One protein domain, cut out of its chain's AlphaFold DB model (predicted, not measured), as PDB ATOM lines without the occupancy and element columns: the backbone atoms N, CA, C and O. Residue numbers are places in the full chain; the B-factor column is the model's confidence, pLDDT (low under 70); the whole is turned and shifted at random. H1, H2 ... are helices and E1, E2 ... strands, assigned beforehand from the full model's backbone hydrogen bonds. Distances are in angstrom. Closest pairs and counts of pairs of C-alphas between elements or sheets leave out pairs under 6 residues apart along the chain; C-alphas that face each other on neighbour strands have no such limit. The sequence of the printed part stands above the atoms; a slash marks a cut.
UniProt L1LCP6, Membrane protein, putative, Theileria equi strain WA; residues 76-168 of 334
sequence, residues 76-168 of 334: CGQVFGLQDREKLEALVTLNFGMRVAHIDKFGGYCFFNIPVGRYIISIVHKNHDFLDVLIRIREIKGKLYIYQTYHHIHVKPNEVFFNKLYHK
ATOM      1  N   CYS A  76    -157.967 -20.911  54.703       89.19
ATOM      2  CA  CYS A  76    -157.090 -20.652  55.836       89.19
ATOM      3  C   CYS A  76    -156.363 -21.913  56.253       89.19
ATOM      4  O   CYS A  76    -156.638 -23.006  55.763       89.19
ATOM      5  N   GLY A  77    -155.407 -21.750  57.147       89.81
ATOM      6  CA  GLY A  77    -154.656 -22.862  57.674       89.81
ATOM      7  C   GLY A  77    -153.699 -22.431  58.760       89.81
ATOM      8  O   GLY A  77    -153.605 -21.246  59.085       89.81
ATOM      9  N   GLN A  78    -152.976 -23.409  59.295       90.12
ATOM     10  CA  GLN A  78    -151.973 -23.180  60.321       90.12
ATOM     11  C   GLN A  78    -150.689 -23.950  60.011       90.12
ATOM     12  O   GLN A  78    -150.719 -25.069  59.491       90.12
ATOM     13  N   VAL A  79    -149.561 -23.321  60.323       87.44
ATOM     14  CA  VAL A  79    -148.216 -23.873  60.180       87.44
ATOM     15  C   VAL A  79    -147.668 -24.216  61.559       87.44
ATOM     16  O   VAL A  79    -147.533 -23.344  62.419       87.44
ATOM     17  N   PHE A  80    -147.318 -25.485  61.754       85.81
ATOM     18  CA  PHE A  80    -146.765 -26.003  63.001       85.81
ATOM     19  C   PHE A  80    -145.266 -26.314  62.882       85.81
ATOM     20  O   PHE A  80    -144.730 -26.541  61.796       85.81
ATOM     21  N   GLY A  81    -144.577 -26.351  64.027       82.12
ATOM     22  CA  GLY A  81    -143.157 -26.725  64.120       82.12
ATOM     23  C   GLY A  81    -142.153 -25.587  63.888       82.12
ATOM     24  O   GLY A  81    -140.946 -25.831  63.899       82.12
ATOM     25  N   LEU A  82    -142.631 -24.355  63.698       85.69
ATOM     26  CA  LEU A  82    -141.810 -23.139  63.687       85.69
ATOM     27  C   LEU A  82    -141.822 -22.468  65.063       85.69
ATOM     28  O   LEU A  82    -142.873 -22.387  65.702       85.69
ATOM     29  N   GLN A  83    -140.673 -21.948  65.498       89.00
ATOM     30  CA  GLN A  83    -140.619 -21.060  66.663       89.00
ATOM     31  C   GLN A  83    -141.230 -19.691  66.329       89.00
ATOM     32  O   GLN A  83    -141.278 -19.293  65.167       89.00
ATOM     33  N   ASP A  84    -141.654 -18.925  67.337       87.25
ATOM     34  CA  ASP A  84    -142.383 -17.663  67.121       87.25
ATOM     35  C   ASP A  84    -141.624 -16.637  66.270       87.25
ATOM     36  O   ASP A  84    -142.229 -15.933  65.464       87.25
ATOM     37  N   ARG A  85    -140.291 -16.587  66.392       85.56
ATOM     38  CA  ARG A  85    -139.451 -15.730  65.541       85.56
ATOM     39  C   ARG A  85    -139.393 -16.218  64.092       85.56
ATOM     40  O   ARG A  85    -139.399 -15.401  63.183       85.56
ATOM     41  N   GLU A  86    -139.386 -17.531  63.881       86.94
ATOM     42  CA  GLU A  86    -139.315 -18.151  62.551       86.94
ATOM     43  C   GLU A  86    -140.650 -18.054  61.799       86.94
ATOM     44  O   GLU A  86    -140.668 -17.938  60.576       86.94
ATOM     45  N   LYS A  87    -141.784 -18.051  62.516       85.31
ATOM     46  CA  LYS A  87    -143.119 -17.887  61.913       85.31
ATOM     47  C   LYS A  87    -143.239 -16.584  61.124       85.31
ATOM     48  O   LYS A  87    -143.814 -16.585  60.043       85.31
ATOM     49  N   LEU A  88    -142.657 -15.498  61.635       85.50
ATOM     50  CA  LEU A  88    -142.689 -14.181  60.988       85.50
ATOM     51  C   LEU A  88    -141.821 -14.107  59.721       85.50
ATOM     52  O   LEU A  88    -142.029 -13.230  58.886       85.50
ATOM     53  N   GLU A  89    -140.857 -15.018  59.571       88.56
ATOM     54  CA  GLU A  89    -139.975 -15.109  58.401       88.56
ATOM     55  C   GLU A  89    -140.520 -16.052  57.316       88.56
ATOM     56  O   GLU A  89    -139.982 -16.103  56.207       88.56
ATOM     57  N   ALA A  90    -141.574 -16.814  57.619       89.44
ATOM     58  CA  ALA A  90    -142.195 -17.746  56.691       89.44
ATOM     59  C   ALA A  90    -143.330 -17.085  55.890       89.44
ATOM     60  O   ALA A  90    -144.116 -16.279  56.394       89.44
ATOM     61  N   LEU A  91    -143.430 -17.464  54.617       93.44
ATOM     62  CA  LEU A  91    -144.475 -17.021  53.698       93.44
ATOM     63  C   LEU A  91    -145.226 -18.230  53.162       93.44
ATOM     64  O   LEU A  91    -144.611 -19.218  52.764       93.44
ATOM     65  N   VAL A  92    -146.550 -18.137  53.083       92.88
ATOM     66  CA  VAL A  92    -147.360 -19.150  52.402       92.88
ATOM     67  C   VAL A  92    -147.693 -18.642  51.015       92.88
ATOM     68  O   VAL A  92    -148.175 -17.525  50.840       92.88
ATOM     69  N   THR A  93    -147.445 -19.464  50.011       94.69
ATOM     70  CA  THR A  93    -147.677 -19.124  48.612       94.69
ATOM     71  C   THR A  93    -148.700 -20.064  48.000       94.69
ATOM     72  O   THR A  93    -148.769 -21.238  48.349       94.69
ATOM     73  N   LEU A  94    -149.504 -19.535  47.082       92.38
ATOM     74  CA  LEU A  94    -150.465 -20.288  46.284       92.38
ATOM     75  C   LEU A  94    -150.035 -20.234  44.815       92.38
ATOM     76  O   LEU A  94    -149.763 -19.148  44.301       92.38
ATOM     77  N   ASN A  95    -150.010 -21.386  44.141       90.31
ATOM     78  CA  ASN A  95    -149.555 -21.565  42.758       90.31
ATOM     79  C   ASN A  95    -148.194 -20.913  42.501       90.31
ATOM     80  O   ASN A  95    -148.088 -19.993  41.693       90.31
ATOM     81  N   PHE A  96    -147.163 -21.381  43.208       82.06
ATOM     82  CA  PHE A  96    -145.777 -20.943  43.000       82.06
ATOM     83  C   PHE A  96    -145.591 -19.417  43.102       82.06
ATOM     84  O   PHE A  96    -144.872 -18.809  42.313       82.06
ATOM     85  N   GLY A  97    -146.260 -18.785  44.073       80.19
ATOM     86  CA  GLY A  97    -146.107 -17.353  44.352       80.19
ATOM     87  C   GLY A  97    -147.102 -16.429  43.650       80.19
ATOM     88  O   GLY A  97    -147.034 -15.223  43.861       80.19
ATOM     89  N   MET A  98    -148.064 -16.950  42.879       87.38
ATOM     90  CA  MET A  98    -149.125 -16.120  42.285       87.38
ATOM     91  C   MET A  98    -149.944 -15.353  43.329       87.38
ATOM     92  O   MET A  98    -150.436 -14.258  43.057       87.38
ATOM     93  N   ARG A  99    -150.130 -15.937  44.515       91.50
ATOM     94  CA  ARG A  99    -150.641 -15.231  45.692       91.50
ATOM     95  C   ARG A  99    -149.778 -15.568  46.890       91.50
ATOM     96  O   ARG A  99    -149.293 -16.692  47.005       91.50
ATOM     97  N   VAL A 100    -149.628 -14.601  47.783       93.38
ATOM     98  CA  VAL A 100    -148.817 -14.728  48.993       93.38
ATOM     99  C   VAL A 100    -149.672 -14.345  50.192       93.38
ATOM    100  O   VAL A 100    -150.405 -13.358  50.143       93.38
ATOM    101  N   ALA A 101    -149.591 -15.146  51.244       94.00
ATOM    102  CA  ALA A 101    -150.164 -14.875  52.547       94.00
ATOM    103  C   ALA A 101    -149.037 -14.843  53.581       94.00
ATOM    104  O   ALA A 101    -148.147 -15.699  53.588       94.00
ATOM    105  N   HIS A 102    -149.090 -13.842  54.454       92.50
ATOM    106  CA  HIS A 102    -148.215 -13.771  55.613       92.50
ATOM    107  C   HIS A 102    -148.757 -14.663  56.722       92.50
ATOM    108  O   HIS A 102    -149.973 -14.786  56.895       92.50
ATOM    109  N   ILE A 103    -147.833 -15.266  57.458       92.44
ATOM    110  CA  ILE A 103    -148.140 -16.075  58.625       92.44
ATOM    111  C   ILE A 103    -148.208 -15.151  59.843       92.44
ATOM    112  O   ILE A 103    -147.353 -14.284  60.030       92.44
ATOM    113  N   ASP A 104    -149.240 -15.311  60.664       91.81
ATOM    114  CA  ASP A 104    -149.358 -14.590  61.925       91.81
ATOM    115  C   ASP A 104    -148.450 -15.191  63.019       91.81
ATOM    116  O   ASP A 104    -147.816 -16.236  62.868       91.81
ATOM    117  N   LYS A 105    -148.394 -14.540  64.184       90.69
ATOM    118  CA  LYS A 105    -147.594 -15.015  65.329       90.69
ATOM    119  C   LYS A 105    -147.987 -16.417  65.833       90.69
ATOM    120  O   LYS A 105    -147.196 -17.083  66.495       90.69
ATOM    121  N   PHE A 106    -149.195 -16.880  65.525       89.38
ATOM    122  CA  PHE A 106    -149.712 -18.191  65.906       89.38
ATOM    123  C   PHE A 106    -149.528 -19.250  64.812       89.38
ATOM    124  O   PHE A 106    -149.859 -20.414  65.034       89.38
ATOM    125  N   GLY A 107    -148.955 -18.888  63.662       88.75
ATOM    126  CA  GLY A 107    -148.785 -19.793  62.530       88.75
ATOM    127  C   GLY A 107    -149.967 -19.784  61.558       88.75
ATOM    128  O   GLY A 107    -149.956 -20.554  60.601       88.75
ATOM    129  N   GLY A 108    -150.986 -18.957  61.789       92.38
ATOM    130  CA  GLY A 108    -152.178 -18.850  60.957       92.38
ATOM    131  C   GLY A 108    -151.919 -18.092  59.656       92.38
ATOM    132  O   GLY A 108    -151.180 -17.110  59.633       92.38
ATOM    133  N   TYR A 109    -152.544 -18.524  58.563       93.69
ATOM    134  CA  TYR A 109    -152.523 -17.818  57.278       93.69
ATOM    135  C   TYR A 109    -153.884 -17.920  56.588       93.69
ATOM    136  O   TYR A 109    -154.631 -18.874  56.815       93.69
ATOM    137  N   CYS A 110    -154.200 -16.957  55.718       92.06
ATOM    138  CA  CYS A 110    -155.429 -16.976  54.929       92.06
ATOM    139  C   CYS A 110    -155.248 -16.368  53.533       92.06
ATOM    140  O   CYS A 110    -154.666 -15.299  53.367       92.06
ATOM    141  N   PHE A 111    -155.848 -17.017  52.540       91.81
ATOM    142  CA  PHE A 111    -156.077 -16.495  51.201       91.81
ATOM    143  C   PHE A 111    -157.559 -16.161  51.024       91.81
ATOM    144  O   PHE A 111    -158.425 -16.929  51.438       91.81
ATOM    145  N   PHE A 112    -157.854 -15.047  50.360       89.75
ATOM    146  CA  PHE A 112    -159.217 -14.583  50.089       89.75
ATOM    147  C   PHE A 112    -159.468 -14.492  48.583       89.75
ATOM    148  O   PHE A 112    -158.525 -14.331  47.806       89.75
ATOM    149  N   ASN A 113    -160.735 -14.546  48.166       88.88
ATOM    150  CA  ASN A 113    -161.159 -14.398  46.767       88.88
ATOM    151  C   ASN A 113    -160.467 -15.387  45.815       88.88
ATOM    152  O   ASN A 113    -159.946 -14.989  44.765       88.88
ATOM    153  N   ILE A 114    -160.378 -16.658  46.209       87.88
ATOM    154  CA  ILE A 114    -159.724 -17.699  45.404       87.88
ATOM    155  C   ILE A 114    -160.756 -18.360  44.485       87.88
ATOM    156  O   ILE A 114    -161.734 -18.897  44.985       87.88
ATOM    157  N   PRO A 115    -160.593 -18.343  43.154       88.31
ATOM    158  CA  PRO A 115    -161.579 -18.961  42.276       88.31
ATOM    159  C   PRO A 115    -161.612 -20.488  42.431       88.31
ATOM    160  O   PRO A 115    -160.663 -21.111  42.910       88.31
ATOM    161  N   VAL A 116    -162.690 -21.127  41.979       87.19
ATOM    162  CA  VAL A 116    -162.768 -22.594  41.907       87.19
ATOM    163  C   VAL A 116    -161.665 -23.116  40.977       87.19
ATOM    164  O   VAL A 116    -161.443 -22.567  39.901       87.19
ATOM    165  N   GLY A 117    -160.945 -24.164  41.381       88.88
ATOM    166  CA  GLY A 117    -159.777 -24.621  40.626       88.88
ATOM    167  C   GLY A 117    -158.898 -25.613  41.376       88.88
ATOM    168  O   GLY A 117    -159.254 -26.113  42.443       88.88
ATOM    169  N   ARG A 118    -157.740 -25.923  40.792       89.94
ATOM    170  CA  ARG A 118    -156.678 -26.710  41.433       89.94
ATOM    171  C   ARG A 118    -155.532 -25.777  41.780       89.94
ATOM    172  O   ARG A 118    -155.150 -24.965  40.939       89.94
ATOM    173  N   TYR A 119    -154.997 -25.921  42.984       91.00
ATOM    174  CA  TYR A 119    -153.931 -25.067  43.473       91.00
ATOM    175  C   TYR A 119    -152.879 -25.850  44.233       91.00
ATOM    176  O   TYR A 119    -153.193 -26.846  44.874       91.00
ATOM    177  N   ILE A 120    -151.648 -25.360  44.201       90.62
ATOM    178  CA  ILE A 120    -150.566 -25.844  45.057       90.62
ATOM    179  C   ILE A 120    -150.315 -24.785  46.122       90.62
ATOM    180  O   ILE A 120    -150.124 -23.618  45.780       90.62
ATOM    181  N   ILE A 121    -150.352 -25.177  47.391       91.44
ATOM    182  CA  ILE A 121    -149.936 -24.333  48.509       91.44
ATOM    183  C   ILE A 121    -148.539 -24.775  48.938       91.44
ATOM    184  O   ILE A 121    -148.328 -25.951  49.229       91.44
ATOM    185  N   SER A 122    -147.622 -23.818  49.008       91.19
ATOM    186  CA  SER A 122    -146.219 -24.033  49.364       91.19
ATOM    187  C   SER A 122    -145.808 -23.064  50.458       91.19
ATOM    188  O   SER A 122    -146.130 -21.875  50.377       91.19
ATOM    189  N   ILE A 123    -145.053 -23.533  51.451       90.81
ATOM    190  CA  ILE A 123    -144.450 -22.658  52.461       90.81
ATOM    191  C   ILE A 123    -143.008 -22.373  52.070       90.81
ATOM    192  O   ILE A 123    -142.194 -23.280  51.907       90.81
ATOM    193  N   VAL A 124    -142.692 -21.090  51.966       90.94
ATOM    194  CA  VAL A 124    -141.345 -20.595  51.725       90.94
ATOM    195  C   VAL A 124    -140.778 -20.123  53.054       90.94
ATOM    196  O   VAL A 124    -141.252 -19.151  53.638       90.94
ATOM    197  N   HIS A 125    -139.746 -20.812  53.527       91.12
ATOM    198  CA  HIS A 125    -138.973 -20.404  54.692       91.12
ATOM    199  C   HIS A 125    -137.483 -20.554  54.395       91.12
ATOM    200  O   HIS A 125    -137.063 -21.465  53.679       91.12
ATOM    201  N   LYS A 126    -136.665 -19.659  54.954       88.44
ATOM    202  CA  LYS A 126    -135.231 -19.632  54.657       88.44
ATOM    203  C   LYS A 126    -134.533 -20.910  55.106       88.44
ATOM    204  O   LYS A 126    -133.740 -21.445  54.346       88.44
ATOM    205  N   ASN A 127    -134.854 -21.402  56.302       87.88
ATOM    206  CA  ASN A 127    -134.094 -22.465  56.974       87.88
ATOM    207  C   ASN A 127    -134.821 -23.815  57.055       87.88
ATOM    208  O   ASN A 127    -134.232 -24.776  57.537       87.88
ATOM    209  N   HIS A 128    -136.078 -23.903  56.617       84.06
ATOM    210  CA  HIS A 128    -136.912 -25.097  56.810       84.06
ATOM    211  C   HIS A 128    -137.584 -25.486  55.501       84.06
ATOM    212  O   HIS A 128    -137.947 -24.610  54.718       84.06
ATOM    213  N   ASP A 129    -137.734 -26.791  55.291       83.38
ATOM    214  CA  ASP A 129    -138.495 -27.353  54.177       83.38
ATOM    215  C   ASP A 129    -139.870 -27.830  54.642       83.38
ATOM    216  O   ASP A 129    -140.032 -28.397  55.730       83.38
ATOM    217  N   PHE A 130    -140.855 -27.619  53.776       85.31
ATOM    218  CA  PHE A 130    -142.240 -28.033  53.957       85.31
ATOM    219  C   PHE A 130    -142.703 -28.793  52.719       85.31
ATOM    220  O   PHE A 130    -142.248 -28.512  51.610       85.31
ATOM    221  N   LEU A 131    -143.607 -29.756  52.907       82.62
ATOM    222  CA  LEU A 131    -144.228 -30.442  51.779       82.62
ATOM    223  C   LEU A 131    -145.204 -29.495  51.082       82.62
ATOM    224  O   LEU A 131    -146.040 -28.886  51.747       82.62
ATOM    225  N   ASP A 132    -145.162 -29.448  49.757       85.81
ATOM    226  CA  ASP A 132    -146.203 -28.791  48.976       85.81
ATOM    227  C   ASP A 132    -147.529 -29.551  49.077       85.81
ATOM    228  O   ASP A 132    -147.582 -30.782  49.004       85.81
ATOM    229  N   VAL A 133    -148.628 -28.806  49.194       84.56
ATOM    230  CA  VAL A 133    -149.973 -29.369  49.320       84.56
ATOM    231  C   VAL A 133    -150.803 -29.021  48.090       84.56
ATOM    232  O   VAL A 133    -151.142 -27.865  47.845       84.56
ATOM    233  N   LEU A 134    -151.184 -30.044  47.320       85.69
ATOM    234  CA  LEU A 134    -152.106 -29.899  46.192       85.69
ATOM    235  C   LEU A 134    -153.554 -29.902  46.692       85.69
ATOM    236  O   LEU A 134    -154.069 -30.939  47.121       85.69
ATOM    237  N   ILE A 135    -154.235 -28.771  46.555       87.12
ATOM    238  CA  ILE A 135    -155.652 -28.617  46.868       87.12
ATOM    239  C   ILE A 135    -156.512 -28.479  45.610       87.12
ATOM    240  O   ILE A 135    -156.083 -28.005  44.556       87.12
ATOM    241  N   ARG A 136    -157.781 -28.852  45.730       87.19
ATOM    242  CA  ARG A 136    -158.803 -28.630  44.714       87.19
ATOM    243  C   ARG A 136    -160.032 -28.021  45.358       87.19
ATOM    244  O   ARG A 136    -160.651 -28.641  46.211       87.19
ATOM    245  N   ILE A 137    -160.404 -26.840  44.894       86.69
ATOM    246  CA  ILE A 137    -161.655 -26.179  45.243       86.69
ATOM    247  C   ILE A 137    -162.704 -26.637  44.232       86.69
ATOM    248  O   ILE A 137    -162.452 -26.605  43.023       86.69
ATOM    249  N   ARG A 138    -163.868 -27.081  44.704       84.06
ATOM    250  CA  ARG A 138    -165.046 -27.358  43.873       84.06
ATOM    251  C   ARG A 138    -166.276 -26.721  44.485       84.06
ATOM    252  O   ARG A 138    -166.403 -26.664  45.702       84.06
ATOM    253  N   GLU A 139    -167.206 -26.328  43.636       83.38
ATOM    254  CA  GLU A 139    -168.554 -25.982  44.052       83.38
ATOM    255  C   GLU A 139    -169.483 -27.171  43.789       83.38
ATOM    256  O   GLU A 139    -169.500 -27.723  42.688       83.38
ATOM    257  N   ILE A 140    -170.228 -27.599  44.806       81.19
ATOM    258  CA  ILE A 140    -171.202 -28.689  44.718       81.19
ATOM    259  C   ILE A 140    -172.489 -28.199  45.375       81.19
ATOM    260  O   ILE A 140    -172.498 -27.861  46.558       81.19
ATOM    261  N   LYS A 141    -173.583 -28.149  44.604       84.75
ATOM    262  CA  LYS A 141    -174.904 -27.677  45.069       84.75
ATOM    263  C   LYS A 141    -174.845 -26.297  45.751       84.75
ATOM    264  O   LYS A 141    -175.432 -26.093  46.809       84.75
ATOM    265  N   GLY A 142    -174.081 -25.366  45.179       76.25
ATOM    266  CA  GLY A 142    -173.942 -24.008  45.706       76.25
ATOM    267  C   GLY A 142    -172.979 -23.853  46.890       76.25
ATOM    268  O   GLY A 142    -172.732 -22.719  47.301       76.25
ATOM    269  N   LYS A 143    -172.418 -24.951  47.416       75.00
ATOM    270  CA  LYS A 143    -171.452 -24.955  48.524       75.00
ATOM    271  C   LYS A 143    -170.038 -25.218  48.015       75.00
ATOM    272  O   LYS A 143    -169.844 -26.019  47.103       75.00
ATOM    273  N   LEU A 144    -169.053 -24.559  48.617       73.56
ATOM    274  CA  LEU A 144    -167.641 -24.732  48.280       73.56
ATOM    275  C   LEU A 144    -167.015 -25.838  49.134       73.56
ATOM    276  O   LEU A 144    -167.234 -25.908  50.340       73.56
ATOM    277  N   TYR A 145    -166.226 -26.687  48.485       76.19
ATOM    278  CA  TYR A 145    -165.498 -27.795  49.087       76.19
ATOM    279  C   TYR A 145    -164.031 -27.720  48.680       76.19
ATOM    280  O   TYR A 145    -163.716 -27.541  47.500       76.19
ATOM    281  N   ILE A 146    -163.138 -27.893  49.652       77.06
ATOM    282  CA  ILE A 146    -161.691 -27.934  49.441       77.06
ATOM    283  C   ILE A 146    -161.220 -29.355  49.728       77.06
ATOM    284  O   ILE A 146    -161.466 -29.893  50.802       77.06
ATOM    285  N   TYR A 147    -160.555 -29.960  48.750       76.31
ATOM    286  CA  TYR A 147    -160.015 -31.313  48.834       76.31
ATOM    287  C   TYR A 147    -158.496 -31.259  48.759       76.31
ATOM    288  O   TYR A 147    -157.966 -30.641  47.837       76.31
ATOM    289  N   GLN A 148    -157.797 -31.944  49.658       75.50
ATOM    290  CA  GLN A 148    -156.370 -32.215  49.502       75.50
ATOM    291  C   GLN A 148    -156.182 -33.483  48.669       75.50
ATOM    292  O   GLN A 148    -156.863 -34.487  48.866       75.50
ATOM    293  N   THR A 149    -155.286 -33.422  47.690       64.81
ATOM    294  CA  THR A 149    -155.174 -34.454  46.648       64.81
ATOM    295  C   THR A 149    -154.104 -35.500  46.975       64.81
ATOM    296  O   THR A 149    -154.138 -36.595  46.425       64.81
ATOM    297  N   TYR A 150    -153.186 -35.199  47.898       52.44
ATOM    298  CA  TYR A 150    -152.206 -36.161  48.401       52.44
ATOM    299  C   TYR A 150    -152.692 -36.751  49.731       52.44
ATOM    300  O   TYR A 150    -153.006 -36.007  50.656       52.44
ATOM    301  N   HIS A 151    -152.752 -38.086  49.784       42.41
ATOM    302  CA  HIS A 151    -153.161 -38.962  50.898       42.41
ATOM    303  C   HIS A 151    -154.648 -39.271  51.138       42.41
ATOM    304  O   HIS A 151    -154.933 -39.959  52.111       42.41
ATOM    305  N   HIS A 152    -155.603 -38.871  50.288       33.81
ATOM    306  CA  HIS A 152    -157.038 -39.136  50.551       33.81
ATOM    307  C   HIS A 152    -157.487 -38.720  51.970       33.81
ATOM    308  O   HIS A 152    -158.458 -39.248  52.509       33.81
ATOM    309  N   ILE A 153    -156.780 -37.777  52.597       36.62
ATOM    310  CA  ILE A 153    -157.142 -37.280  53.916       36.62
ATOM    311  C   ILE A 153    -158.284 -36.303  53.682       36.62
ATOM    312  O   ILE A 153    -158.138 -35.304  52.973       36.62
ATOM    313  N   HIS A 154    -159.444 -36.620  54.250       37.94
ATOM    314  CA  HIS A 154    -160.543 -35.678  54.367       37.94
ATOM    315  C   HIS A 154    -160.096 -34.536  55.274       37.94
ATOM    316  O   HIS A 154    -160.226 -34.586  56.494       37.94
ATOM    317  N   VAL A 155    -159.517 -33.510  54.667       47.56
ATOM    318  CA  VAL A 155    -159.228 -32.258  55.346       47.56
ATOM    319  C   VAL A 155    -160.561 -31.603  55.694       47.56
ATOM    320  O   VAL A 155    -161.490 -31.608  54.877       47.56
ATOM    321  N   LYS A 156    -160.677 -31.069  56.916       54.72
ATOM    322  CA  LYS A 156    -161.842 -30.269  57.303       54.72
ATOM    323  C   LYS A 156    -162.061 -29.171  56.251       54.72
ATOM    324  O   LYS A 156    -161.089 -28.573  55.785       54.72
ATOM    325  N   PRO A 157    -163.311 -28.911  55.835       55.12
ATOM    326  CA  PRO A 157    -163.575 -27.876  54.848       55.12
ATOM    327  C   PRO A 157    -162.992 -26.545  55.339       55.12
ATOM    328  O   PRO A 157    -163.307 -26.104  56.438       55.12
ATOM    329  N   ASN A 158    -162.161 -25.920  54.499       58.56
ATOM    330  CA  ASN A 158    -161.577 -24.579  54.670       58.56
ATOM    331  C   ASN A 158    -160.296 -24.437  55.508       58.56
ATOM    332  O   ASN A 158    -159.799 -23.313  55.605       58.56
ATOM    333  N   GLU A 159    -159.709 -25.526  56.015       61.97
ATOM    334  CA  GLU A 159    -158.478 -25.458  56.821       61.97
ATOM    335  C   GLU A 159    -157.373 -26.360  56.272       61.97
ATOM    336  O   GLU A 159    -157.543 -27.566  56.225       61.97
ATOM    337  N   VAL A 160    -156.224 -25.809  55.875       63.78
ATOM    338  CA  VAL A 160    -155.072 -26.587  55.382       63.78
ATOM    339  C   VAL A 160    -153.901 -26.473  56.354       63.78
ATOM    340  O   VAL A 160    -153.345 -25.393  56.558       63.78
ATOM    341  N   PHE A 161    -153.487 -27.595  56.933       70.88
ATOM    342  CA  PHE A 161    -152.431 -27.632  57.941       70.88
ATOM    343  C   PHE A 161    -151.093 -28.067  57.352       70.88
ATOM    344  O   PHE A 161    -151.034 -28.981  56.529       70.88
ATOM    345  N   PHE A 162    -150.017 -27.438  57.817       66.25
ATOM    346  CA  PHE A 162    -148.655 -27.804  57.454       66.25
ATOM    347  C   PHE A 162    -147.851 -28.177  58.689       66.25
ATOM    348  O   PHE A 162    -147.797 -27.420  59.659       66.25
ATOM    349  N   ASN A 163    -147.159 -29.307  58.594       63.03
ATOM    350  CA  ASN A 163    -146.153 -29.710  59.562       63.03
ATOM    351  C   ASN A 163    -144.765 -29.540  58.948       63.03
ATOM    352  O   ASN A 163    -144.535 -29.887  57.787       63.03
ATOM    353  N   LYS A 164    -143.839 -29.004  59.743       56.16
ATOM    354  CA  LYS A 164    -142.417 -28.948  59.405       56.16
ATOM    355  C   LYS A 164    -141.881 -30.362  59.174       56.16
ATOM    356  O   LYS A 164    -142.054 -31.221  60.033       56.16
ATOM    357  N   LEU A 165    -141.222 -30.578  58.035       51.47
ATOM    358  CA  LEU A 165    -140.605 -31.866  57.724       51.47
ATOM    359  C   LEU A 165    -139.224 -31.968  58.376       51.47
ATOM    360  O   LEU A 165    -139.018 -32.838  59.211       51.47
ATOM    361  N   TYR A 166    -138.301 -31.056  58.043       53.03
ATOM    362  CA  TYR A 166    -136.920 -31.073  58.544       53.03
ATOM    363  C   TYR A 166    -136.287 -29.670  58.527       53.03
ATOM    364  O   TYR A 166    -136.717 -28.776  57.793       53.03
ATOM    365  N   HIS A 167    -135.245 -29.471  59.340       48.53
ATOM    366  CA  HIS A 167    -134.381 -28.290  59.253       48.53
ATOM    367  C   HIS A 167    -133.469 -28.443  58.032       48.53
ATOM    368  O   HIS A 167    -132.824 -29.477  57.898       48.53
ATOM    369  N   LYS A 168    -133.367 -27.432  57.158       48.34
ATOM    370  CA  LYS A 168    -132.366 -27.427  56.079       48.34
ATOM    371  C   LYS A 168    -130.981 -27.186  56.683       48.34
ATOM    372  O   LYS A 168    -130.748 -26.075  57.176       48.34
TER     373      LYS A 168
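This is residues 76 to 168 of the 334 residues of the protein "Membrane protein, putative" of Theileria equi strain WA (UniProt L1LCP6). Two curled, strongly twisted sheets make a loose sandwich, only partly face to face: E3, E2, E5, E7 and E8 in one, E4, E1, E9 and E6 in the other. The hairpin of E7 and E8 makes one end of the long axis, while the one short helix, H1, and the last residues of E9 lie toward the other. The printed part has 93 residues and is mostly strand, in the order E1 H1 E2 E3 E4 E5 E6 E7 E8 E9. The five-stranded sheet, order E3 - E2 - E5 - E7 - E8, is antiparallel; the other, order E4 - E1 - E9 - E6, is mixed. The whole is compact, with a radius of gyration of the C-alphas of 13.2 A, yet elongated, spanning 43 by 26 by 22 A.

Find C-alpha 76 at (-157.090, -20.652, 55.836); from there E1 runs 13.7 A through residues 76 to 80. Next come H1, residues 84 to 87, E2, residues 91 to 94, E3, residues 99 to 102, and E4, residues 108 to 111. E5, residues 117 to 124, is 21.9 A long and begins at C-alpha 117 (-159.777, -24.621, 40.626). After E6, residues 128 to 130, look for E7, residues 133 to 140, 21.7 A, and E8, residues 143 to 148, 16.8 A. E9, residues 159 to 167, runs 24.4 A to C-alpha 167 at (-134.381, -28.290, 59.253).

In the larger sheet, E2 and E3 form a hairpin, with N 101 and O 92 2.8 A apart. E5 is staggered: residues 121 to 124 pair with E2, where N 93 and O 122 are 2.8 A apart, and residues 117 to 121 with E7, where N 119 and O 135 are 2.8 A apart. In the hairpin of E7 and E8, N 138 and O 145 are 2.8 A apart. In the other sheet, E1 is antiparallel to E4, with N 77 and O 109 3.0 A apart, and parallel to E9, with N 160 and O 76 2.8 A apart. E9 is antiparallel to E6, with N 165 and O 129 3.4 A apart. E6 runs on into E7 at 37 degrees. Between the sheets, the closest C-alphas of E3 and E4 are those of Ala 101 and Tyr 109, 6.1 A apart. H1 is on neither sheet and is too short for an O i to N i+4 pair; its one O i to N i+3 pair is not within range.

The two C-alphas farthest apart, of Lys 141 and Lys 168, are 43.9 A apart. The printed part has no cut, and no link is long; E8 to E9, with 10 residues, is short. Mean pLDDT of the printed part is 79.9; look for values under 70 at residues 149 to 160 and 162 to 168.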